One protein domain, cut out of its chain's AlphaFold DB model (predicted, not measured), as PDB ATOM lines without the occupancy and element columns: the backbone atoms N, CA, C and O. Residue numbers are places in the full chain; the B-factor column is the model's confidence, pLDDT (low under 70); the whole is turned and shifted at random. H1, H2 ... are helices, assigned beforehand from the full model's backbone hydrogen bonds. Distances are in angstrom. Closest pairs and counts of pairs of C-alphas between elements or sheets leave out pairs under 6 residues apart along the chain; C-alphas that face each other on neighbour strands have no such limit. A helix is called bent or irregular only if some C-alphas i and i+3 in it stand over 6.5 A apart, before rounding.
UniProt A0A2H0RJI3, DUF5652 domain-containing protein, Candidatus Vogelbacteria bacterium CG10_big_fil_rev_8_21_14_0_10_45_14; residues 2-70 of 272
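AT A GLANCE: This is residues 2 to 70 of the 272 residues of the protein "DUF5652 domain-containing protein" of Candidatus Vogelbacteria bacterium CG10_big_fil_rev_8_21_14_0_10_45_14 (UniProt A0A2H0RJI3). The long helix H3 and the bent helix H2 make a long, narrow V, a helical hairpin whose two limbs meet by the tight turn of residues 38 to 41 and draw apart from there. The short helix H1 sits at the open end of the V, near the first arm of H2, and residues 53 to 70 of H3 stick out free. The printed part has 69 residues with three named helices, in the order H1, H2, H3, and no named strand; the class is all helix. The whole is loose, with a radius of gyration of the C-alphas of 15.7 A, and elongated, spanning 43 by 28 by 21 A.

HOW THE PARTS SIT: H3, residues 42 to 70, is the longest helix, with 29 residues. H2, residues 17 to 37, was assigned as one helix by its hydrogen bonds but is bent: C-alphas 24 and 27 are 7.1 A apart. Its arms are H2a, residues 17 to 24, and H2b, residues 27 to 37, at a shallow tilt of 34 degrees, only just short of steep. H2b and H3 form a helical hairpin, running opposite ways at a shallow tilt of 21 degrees. They touch, H3 with residues 44 to 45 alone; their closest C-alphas, those of Ala 36 and Thr 44, are 6.6 A apart, while their centres are 17.4 A apart. H2a and H3 are apart. H1, residues 2 to 12, is near H2a, with 7 pairs of C-alphas within 10 A and the closest at 8.1 A. H1 is apart from H2b and from H3. Every O i to N i+4 pair is within hydrogen-bond range in H1, H2a and H2b, and 22 of 25 are in H3.

IN THESE COORDINATES: H3 runs 43.0 A from C-alpha 42 at (259.814, 216.416, 372.110) to C-alpha 70 at (290.338, 245.013, 362.342). It is neither bent nor irregular, but only just: C-alphas 67 and 70 are 6.1 A apart. H2b measures 15.2 A from first to last C-alpha and H2a 9.4 A. H1 measures 16.2 A and begins at C-alpha 2, at (295.746, 217.857, 371.910).

THE WHOLE: The two C-alphas farthest apart, those of Gly 40 and Arg 70, are 46.3 A from each other. The printed part runs from residue 2 to residue 70 and has no cut. The links H1 to H2 and H2 to H3 are both tight, with 4 residues each. The mean pLDDT of the printed part is 79.1; residue 53 and residues 68 to 70 are under 70.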
ATOM      1  N   GLN A   2     296.000 216.674 372.763       80.12
ATOM      2  CA  GLN A   2     295.746 217.857 371.910       80.12
ATOM      3  C   GLN A   2     294.800 218.882 372.563       80.12
ATOM      4  O   GLN A   2     295.018 220.078 372.428       80.12
ATOM      5  N   ILE A   3     293.793 218.431 373.314       83.94
ATOM      6  CA  ILE A   3     292.809 219.318 373.963       83.94
ATOM      7  C   ILE A   3     293.471 220.242 374.996       83.94
ATOM      8  O   ILE A   3     293.135 221.420 375.076       83.94
ATOM      9  N   ASP A   4     294.449 219.725 375.736       84.81
ATOM     10  CA  ASP A   4     295.101 220.452 376.826       84.81
ATOM     11  C   ASP A   4     295.873 221.667 376.288       84.81
ATOM     12  O   ASP A   4     295.738 222.764 376.823       84.81
ATOM     13  N   ALA A   5     296.570 221.499 375.154       83.75
ATOM     14  CA  ALA A   5     297.312 222.566 374.480       83.75
ATOM     15  C   ALA A   5     296.401 223.714 374.010       83.75
ATOM     16  O   ALA A   5     296.726 224.886 374.210       83.75
ATOM     17  N   TRP A   6     295.236 223.380 373.447       80.06
ATOM     18  CA  TRP A   6     294.246 224.364 373.002       80.06
ATOM     19  C   TRP A   6     293.649 225.158 374.165       80.06
ATOM     20  O   TRP A   6     293.455 226.365 374.042       80.06
ATOM     21  N   ILE A   7     293.392 224.510 375.303       79.56
ATOM     22  CA  ILE A   7     292.866 225.187 376.493       79.56
ATOM     23  C   ILE A   7     293.891 226.190 377.025       79.56
ATOM     24  O   ILE A   7     293.540 227.341 377.270       79.56
ATOM     25  N   THR A   8     295.162 225.800 377.143       83.19
ATOM     26  CA  THR A   8     296.224 226.732 377.558       83.19
ATOM     27  C   THR A   8     296.378 227.915 376.607       83.19
ATOM     28  O   THR A   8     296.504 229.038 377.087       83.19
ATOM     29  N   TYR A   9     296.291 227.695 375.290       81.62
ATOM     30  CA  TYR A   9     296.353 228.769 374.290       81.62
ATOM     31  C   TYR A   9     295.179 229.753 374.426       81.62
ATOM     32  O   TYR A   9     295.358 230.967 374.395       81.62
ATOM     33  N   PHE A  10     293.966 229.245 374.661       77.50
ATOM     34  CA  PHE A  10     292.791 230.097 374.877       77.50
ATOM     35  C   PHE A  10     292.834 230.889 376.193       77.50
ATOM     36  O   PHE A  10     292.198 231.940 376.284       77.50
ATOM     37  N   LEU A  11     293.551 230.399 377.208       81.25
ATOM     38  CA  LEU A  11     293.663 231.063 378.509       81.25
ATOM     39  C   LEU A  11     294.822 232.076 378.593       81.25
ATOM     40  O   LEU A  11     294.735 232.973 379.432       81.25
ATOM     41  N   SER A  12     295.879 231.974 377.773       84.19
ATOM     42  CA  SER A  12     297.084 232.817 377.920       84.19
ATOM     43  C   SER A  12     296.969 234.221 377.320       84.19
ATOM     44  O   SER A  12     297.489 235.170 377.901       84.19
ATOM     45  N   ASP A  13     296.253 234.392 376.206       81.69
ATOM     46  CA  ASP A  13     296.371 235.605 375.372       81.69
ATOM     47  C   ASP A  13     295.374 236.720 375.738       81.69
ATOM     48  O   ASP A  13     294.933 237.503 374.899       81.69
ATOM     49  N   GLY A  14     294.948 236.785 377.004       76.06
ATOM     50  CA  GLY A  14     293.939 237.757 377.445       76.06
ATOM     51  C   GLY A  14     292.530 237.467 376.913       76.06
ATOM     52  O   GLY A  14     291.607 238.248 377.137       76.06
ATOM     53  N   ASN A  15     292.328 236.308 376.282       81.12
ATOM     54  CA  ASN A  15     291.056 235.894 375.697       81.12
ATOM     55  C   ASN A  15     290.128 235.185 376.704       81.12
ATOM     56  O   ASN A  15     289.276 234.376 376.335       81.12
ATOM     57  N   TRP A  16     290.264 235.519 377.993       84.19
ATOM     58  CA  TRP A  16     289.468 234.987 379.109       84.19
ATOM     59  C   TRP A  16     287.968 235.288 378.981       84.19
ATOM     60  O   TRP A  16     287.137 234.607 379.582       84.19
ATOM     61  N   ILE A  17     287.610 236.275 378.156       82.50
ATOM     62  CA  ILE A  17     286.226 236.620 377.825       82.50
ATOM     63  C   ILE A  17     285.481 235.429 377.220       82.50
ATOM     64  O   ILE A  17     284.314 235.231 377.542       82.50
ATOM     65  N   ILE A  18     286.129 234.599 376.402       79.75
ATOM     66  CA  ILE A  18     285.476 233.452 375.760       79.75
ATOM     67  C   ILE A  18     285.082 232.373 376.784       79.75
ATOM     68  O   ILE A  18     283.897 232.034 376.843       79.75
ATOM     69  N   PRO A  19     285.987 231.846 377.635       84.06
ATOM     70  CA  PRO A  19     285.593 230.899 378.672       84.06
ATOM     71  C   PRO A  19     284.645 231.530 379.699       84.06
ATOM     72  O   PRO A  19     283.715 230.854 380.132       84.06
ATOM     73  N   ALA A  20     284.792 232.819 380.025       84.50
ATOM     74  CA  ALA A  20     283.833 233.532 380.870       84.50
ATOM     75  C   ALA A  20     282.441 233.614 380.228       84.50
ATOM     76  O   ALA A  20     281.449 233.483 380.932       84.50
ATOM     77  N   LEU A  21     282.341 233.760 378.905       82.25
ATOM     78  CA  LEU A  21     281.074 233.772 378.175       82.25
ATOM     79  C   LEU A  21     280.482 232.365 378.017       82.25
ATOM     80  O   LEU A  21     279.265 232.217 378.023       82.25
ATOM     81  N   ILE A  22     281.304 231.319 377.911       82.94
ATOM     82  CA  ILE A  22     280.837 229.921 377.874       82.94
ATOM     83  C   ILE A  22     280.330 229.496 379.251       82.94
ATOM     84  O   ILE A  22     279.217 228.987 379.357       82.94
ATOM     85  N   LEU A  23     281.109 229.749 380.305       86.56
ATOM     86  CA  LEU A  23     280.683 229.565 381.695       86.56
ATOM     87  C   LEU A  23     279.486 230.468 382.012       86.56
ATOM     88  O   LEU A  23     278.566 230.062 382.713       86.56
ATOM     89  N   TRP A  24     279.503 231.643 381.379       89.00
ATOM     90  CA  TRP A  24     278.424 232.564 381.074       89.00
ATOM     91  C   TRP A  24     277.149 231.819 380.737       89.00
ATOM     92  O   TRP A  24     276.249 231.707 381.546       89.00
ATOM     93  N   LEU A  25     277.114 231.306 379.505       83.00
ATOM     94  CA  LEU A  25     275.982 230.808 378.722       83.00
ATOM     95  C   LEU A  25     275.569 229.357 379.013       83.00
ATOM     96  O   LEU A  25     274.440 228.960 378.708       83.00
ATOM     97  N   ALA A  26     276.453 228.546 379.585       85.44
ATOM     98  CA  ALA A  26     276.169 227.142 379.860       85.44
ATOM     99  C   ALA A  26     275.031 226.945 380.886       85.44
ATOM    100  O   ALA A  26     274.124 226.162 380.592       85.44
ATOM    101  N   PRO A  27     274.970 227.668 382.024       87.44
ATOM    102  CA  PRO A  27     273.929 227.495 383.032       87.44
ATOM    103  C   PRO A  27     272.513 227.730 382.500       87.44
ATOM    104  O   PRO A  27     271.645 226.883 382.706       87.44
ATOM    105  N   TRP A  28     272.255 228.823 381.768       83.94
ATOM    106  CA  TRP A  28     270.908 229.082 381.225       83.94
ATOM    107  C   TRP A  28     270.529 228.078 380.139       83.94
ATOM    108  O   TRP A  28     269.369 227.671 380.076       83.94
ATOM    109  N   LYS A  29     271.488 227.625 379.315       75.81
ATOM    110  CA  LYS A  29     271.224 226.577 378.318       75.81
ATOM    111  C   LYS A  29     270.876 225.245 378.981       75.81
ATOM    112  O   LYS A  29     269.884 224.623 378.600       75.81
ATOM    113  N   ILE A  30     271.630 224.835 380.002       84.31
ATOM    114  CA  ILE A  30     271.369 223.601 380.756       84.31
ATOM    115  C   ILE A  30     270.030 223.703 381.498       84.31
ATOM    116  O   ILE A  30     269.234 222.768 381.446       84.31
ATOM    117  N   ALA A  31     269.728 224.846 382.122       82.31
ATOM    118  CA  ALA A  31     268.468 225.067 382.829       82.31
ATOM    119  C   ALA A  31     267.248 225.009 381.891       82.31
ATOM    120  O   ALA A  31     266.236 224.391 382.234       82.31
ATOM    121  N   ALA A  32     267.342 225.601 380.697       78.12
ATOM    122  CA  ALA A  32     266.288 225.528 379.688       78.12
ATOM    123  C   ALA A  32     266.083 224.088 379.187       78.12
ATOM    124  O   ALA A  32     264.948 223.610 379.120       78.12
ATOM    125  N   MET A  33     267.178 223.368 378.920       76.25
ATOM    126  CA  MET A  33     267.133 221.976 378.468       76.25
ATOM    127  C   MET A  33     266.570 221.039 379.546       76.25
ATOM    128  O   MET A  33     265.725 220.195 379.249       76.25
ATOM    129  N   TYR A  34     266.949 221.237 380.812       81.38
ATOM    130  CA  TYR A  34     266.428 220.473 381.949       81.38
ATOM    131  C   TYR A  34     264.915 220.667 382.119       81.38
ATOM    132  O   TYR A  34     264.168 219.714 382.362       81.38
ATOM    133  N   ARG A  35     264.432 221.900 381.933       78.31
ATOM    134  CA  ARG A  35     263.003 222.222 382.043       78.31
ATOM    135  C   ARG A  35     262.188 221.667 380.870       78.31
ATOM    136  O   ARG A  35     261.044 221.267 381.081       78.31
ATOM    137  N   ALA A  36     262.772 221.595 379.673       71.12
ATOM    138  CA  ALA A  36     262.162 220.957 378.505       71.12
ATOM    139  C   ALA A  36     262.105 219.425 378.645       71.12
ATOM    140  O   ALA A  36     261.054 218.829 378.407       71.12
ATOM    141  N   ALA A  37     263.188 218.796 379.118       78.44
ATOM    142  CA  ALA A  37     263.256 217.350 379.341       78.44
ATOM    143  C   ALA A  37     262.186 216.866 380.335       78.44
ATOM    144  O   ALA A  37     261.501 215.874 380.090       78.44
ATOM    145  N   ARG A  38     261.959 217.622 381.418       86.81
ATOM    146  CA  ARG A  38     260.918 217.334 382.423       86.81
ATOM    147  C   ARG A  38     259.489 217.371 381.877       86.81
ATOM    148  O   ARG A  38     258.613 216.758 382.476       86.81
ATOM    149  N   ARG A  39     259.227 218.106 380.792       83.00
ATOM    150  CA  ARG A  39     257.876 218.260 380.228       83.00
ATOM    151  C   ARG A  39     257.542 217.226 379.158       83.00
ATOM    152  O   ARG A  39     256.408 217.218 378.694       83.00
ATOM    153  N   GLY A  40     258.495 216.379 378.754       81.69
ATOM    154  CA  GLY A  40     258.257 215.354 377.735       81.69
ATOM    155  C   GLY A  40     257.754 215.924 376.406       81.69
ATOM    156  O   GLY A  40     257.100 215.216 375.651       81.69
ATOM    157  N   GLN A  41     258.018 217.202 376.115       79.62
ATOM    158  CA  GLN A  41     257.601 217.853 374.876       79.62
ATOM    159  C   GLN A  41     258.750 217.780 373.873       79.62
ATOM    160  O   GLN A  41     259.639 218.631 373.836       79.62
ATOM    161  N   TRP A  42     258.739 216.727 373.059       74.75
ATOM    162  CA  TRP A  42     259.814 216.416 372.110       74.75
ATOM    163  C   TRP A  42     259.891 217.497 371.021       74.75
ATOM    164  O   TRP A  42     260.975 217.852 370.566       74.75
ATOM    165  N   LEU A  43     258.744 218.111 370.696       76.94
ATOM    166  CA  LEU A  43     258.645 219.277 369.812       76.94
ATOM    167  C   LEU A  43     259.404 220.493 370.345       76.94
ATOM    168  O   LEU A  43     260.034 221.205 369.568       76.94
ATOM    169  N   THR A  44     259.378 220.736 371.657       71.62
ATOM    170  CA  THR A  44     260.141 221.837 372.253       71.62
ATOM    171  C   THR A  44     261.631 221.569 372.126       71.62
ATOM    172  O   THR A  44     262.379 222.497 371.868       71.62
ATOM    173  N   PHE A  45     262.059 220.310 372.229       71.25
ATOM    174  CA  PHE A  45     263.450 219.917 372.017       71.25
ATOM    175  C   PHE A  45     263.907 220.208 370.586       71.25
ATOM    176  O   PHE A  45     264.941 220.839 370.406       71.25
ATOM    177  N   VAL A  46     263.113 219.824 369.581       79.25
ATOM    178  CA  VAL A  46     263.419 220.094 368.165       79.25
ATOM    179  C   VAL A  46     263.421 221.594 367.884       79.25
ATOM    180  O   VAL A  46     264.365 222.091 367.281       79.25
ATOM    181  N   LEU A  47     262.423 222.338 368.368       79.81
ATOM    182  CA  LEU A  47     262.363 223.786 368.178       79.81
ATOM    183  C   LEU A  47     263.552 224.487 368.847       79.81
ATOM    184  O   LEU A  47     264.164 225.354 368.241       79.81
ATOM    185  N   PHE A  48     263.930 224.090 370.064       73.06
ATOM    186  CA  PHE A  48     265.077 224.675 370.762       73.06
ATOM    187  C   PHE A  48     266.400 224.288 370.088       73.06
ATOM    188  O   PHE A  48     267.257 225.143 369.899       73.06
ATOM    189  N   PHE A  49     266.551 223.033 369.664       74.69
ATOM    190  CA  PHE A  49     267.742 222.535 368.974       74.69
ATOM    191  C   PHE A  49     267.904 223.117 367.568       74.69
ATOM    192  O   PHE A  49     269.028 223.239 367.102       74.69
ATOM    193  N   LEU A  50     266.811 223.506 366.904       75.62
ATOM    194  CA  LEU A  50     266.834 224.148 365.589       75.62
ATOM    195  C   LEU A  50     266.985 225.676 365.687       75.62
ATOM    196  O   LEU A  50     267.648 226.287 364.856       75.62
ATOM    197  N   LEU A  51     266.419 226.304 366.720       75.94
ATOM    198  CA  LEU A  51     266.469 227.758 366.913       75.94
ATOM    199  C   LEU A  51     267.771 228.223 367.589       75.94
ATOM    200  O   LEU A  51     268.254 229.323 367.320       75.94
ATOM    201  N   ILE A  52     268.372 227.381 368.439       72.81
ATOM    202  CA  ILE A  52     269.686 227.635 369.043       72.81
ATOM    203  C   ILE A  52     270.768 227.875 367.990       72.81
ATOM    204  O   ILE A  52     271.407 228.919 368.101       72.81
ATOM    205  N   PRO A  53     271.000 226.985 367.001       69.38
ATOM    206  CA  PRO A  53     272.070 227.161 366.040       69.38
ATOM    207  C   PRO A  53     271.882 228.448 365.263       69.38
ATOM    208  O   PRO A  53     272.862 229.152 365.144       69.38
ATOM    209  N   VAL A  54     270.665 228.846 364.879       73.94
ATOM    210  CA  VAL A  54     270.419 230.132 364.195       73.94
ATOM    211  C   VAL A  54     270.872 231.333 365.035       73.94
ATOM    212  O   VAL A  54     271.526 232.237 364.522       73.94
ATOM    213  N   ASN A  55     270.592 231.331 366.340       74.81
ATOM    214  CA  ASN A  55     270.997 232.431 367.217       74.81
ATOM    215  C   ASN A  55     272.507 232.405 367.528       74.81
ATOM    216  O   ASN A  55     273.172 233.439 367.518       74.81
ATOM    217  N   THR A  56     273.092 231.221 367.748       75.06
ATOM    218  CA  THR A  56     274.553 231.109 367.907       75.06
ATOM    219  C   THR A  56     275.307 231.377 366.612       75.06
ATOM    220  O   THR A  56     276.389 231.941 366.692       75.06
ATOM    221  N   LEU A  57     274.755 231.042 365.444       78.88
ATOM    222  CA  LEU A  57     275.351 231.355 364.149       78.88
ATOM    223  C   LEU A  57     275.339 232.865 363.953       78.88
ATOM    224  O   LEU A  57     276.384 233.416 363.674       78.88
ATOM    225  N   GLY A  58     274.227 233.551 364.242       77.81
ATOM    226  CA  GLY A  58     274.177 235.014 364.191       77.81
ATOM    227  C   GLY A  58     275.187 235.695 365.124       77.81
ATOM    228  O   GLY A  58     275.830 236.666 364.734       77.81
ATOM    229  N   ILE A  59     275.383 235.171 366.339       80.44
ATOM    230  CA  ILE A  59     276.383 235.703 367.280       80.44
ATOM    231  C   ILE A  59     277.814 235.401 366.817       80.44
ATOM    232  O   ILE A  59     278.666 236.281 366.898       80.44
ATOM    233  N   VAL A  60     278.090 234.191 366.323       82.62
ATOM    234  CA  VAL A  60     279.409 233.809 365.791       82.62
ATOM    235  C   VAL A  60     279.733 234.587 364.516       82.62
ATOM    236  O   VAL A  60     280.862 235.037 364.369       82.62
ATOM    237  N   GLU A  61     278.751 234.819 363.644       78.88
ATOM    238  CA  GLU A  61     278.859 235.644 362.438       78.88
ATOM    239  C   GLU A  61     279.190 237.093 362.806       78.88
ATOM    240  O   GLU A  61     280.133 237.667 362.271       78.88
ATOM    241  N   MET A  62     278.483 237.671 363.787       79.00
ATOM    242  CA  MET A  62     278.804 239.007 364.298       79.00
ATOM    243  C   MET A  62     280.214 239.052 364.890       79.00
ATOM    244  O   MET A  62     280.971 239.971 364.596       79.00
ATOM    245  N   PHE A  63     280.613 238.047 365.670       84.31
ATOM    246  CA  PHE A  63     281.963 237.978 366.236       84.31
ATOM    247  C   PHE A  63     283.043 237.833 365.153       84.31
ATOM    248  O   PHE A  63     284.102 238.451 365.247       84.31
ATOM    249  N   TYR A  64     282.768 237.058 364.102       77.50
ATOM    250  CA  TYR A  64     283.646 236.891 362.948       77.50
ATOM    251  C   TYR A  64     283.783 238.197 362.159       77.50
ATOM    252  O   TYR A  64     284.903 238.617 361.877       77.50
ATOM    253  N   LEU A  65     282.669 238.887 361.890       79.75
ATOM    254  CA  LEU A  65     282.664 240.207 361.256       79.75
ATOM    255  C   LEU A  65     283.482 241.220 362.068       79.75
ATOM    256  O   LEU A  65     284.295 241.940 361.494       79.75
ATOM    257  N   PHE A  66     283.333 241.240 363.396       77.56
ATOM    258  CA  PHE A  66     284.089 242.138 364.273       77.56
ATOM    259  C   PHE A  66     285.580 241.790 364.370       77.56
ATOM    260  O   PHE A  66     286.416 242.692 364.401       77.56
ATOM    261  N   SER A  67     285.934 240.504 364.400       78.62
ATOM    262  CA  SER A  67     287.336 240.072 364.411       78.62
ATOM    263  C   SER A  67     288.027 240.398 363.082       78.62
ATOM    264  O   SER A  67     289.154 240.891 363.056       78.62
ATOM    265  N   TRP A  68     287.320 240.202 361.966       68.38
ATOM    266  CA  TRP A  68     287.855 240.440 360.628       68.38
ATOM    267  C   TRP A  68     287.891 241.925 360.242       68.38
ATOM    268  O   TRP A  68     288.719 242.332 359.424       68.38
ATOM    269  N   SER A  69     287.042 242.779 360.833       64.06
ATOM    270  CA  SER A  69     287.032 244.210 360.497       64.06
ATOM    271  C   SER A  69     288.302 244.944 360.937       64.06
ATOM    272  O   SER A  69     288.583 246.016 360.411       64.06
ATOM    273  N   ARG A  70     289.088 244.391 361.873       60.19
ATOM    274  CA  ARG A  70     290.338 245.013 362.342       60.19
ATOM    275  C   ARG A  70     291.519 244.867 361.383       60.19
ATOM    276  O   ARG A  70     292.498 245.578 361.557       60.19
TER     277      ARG A  70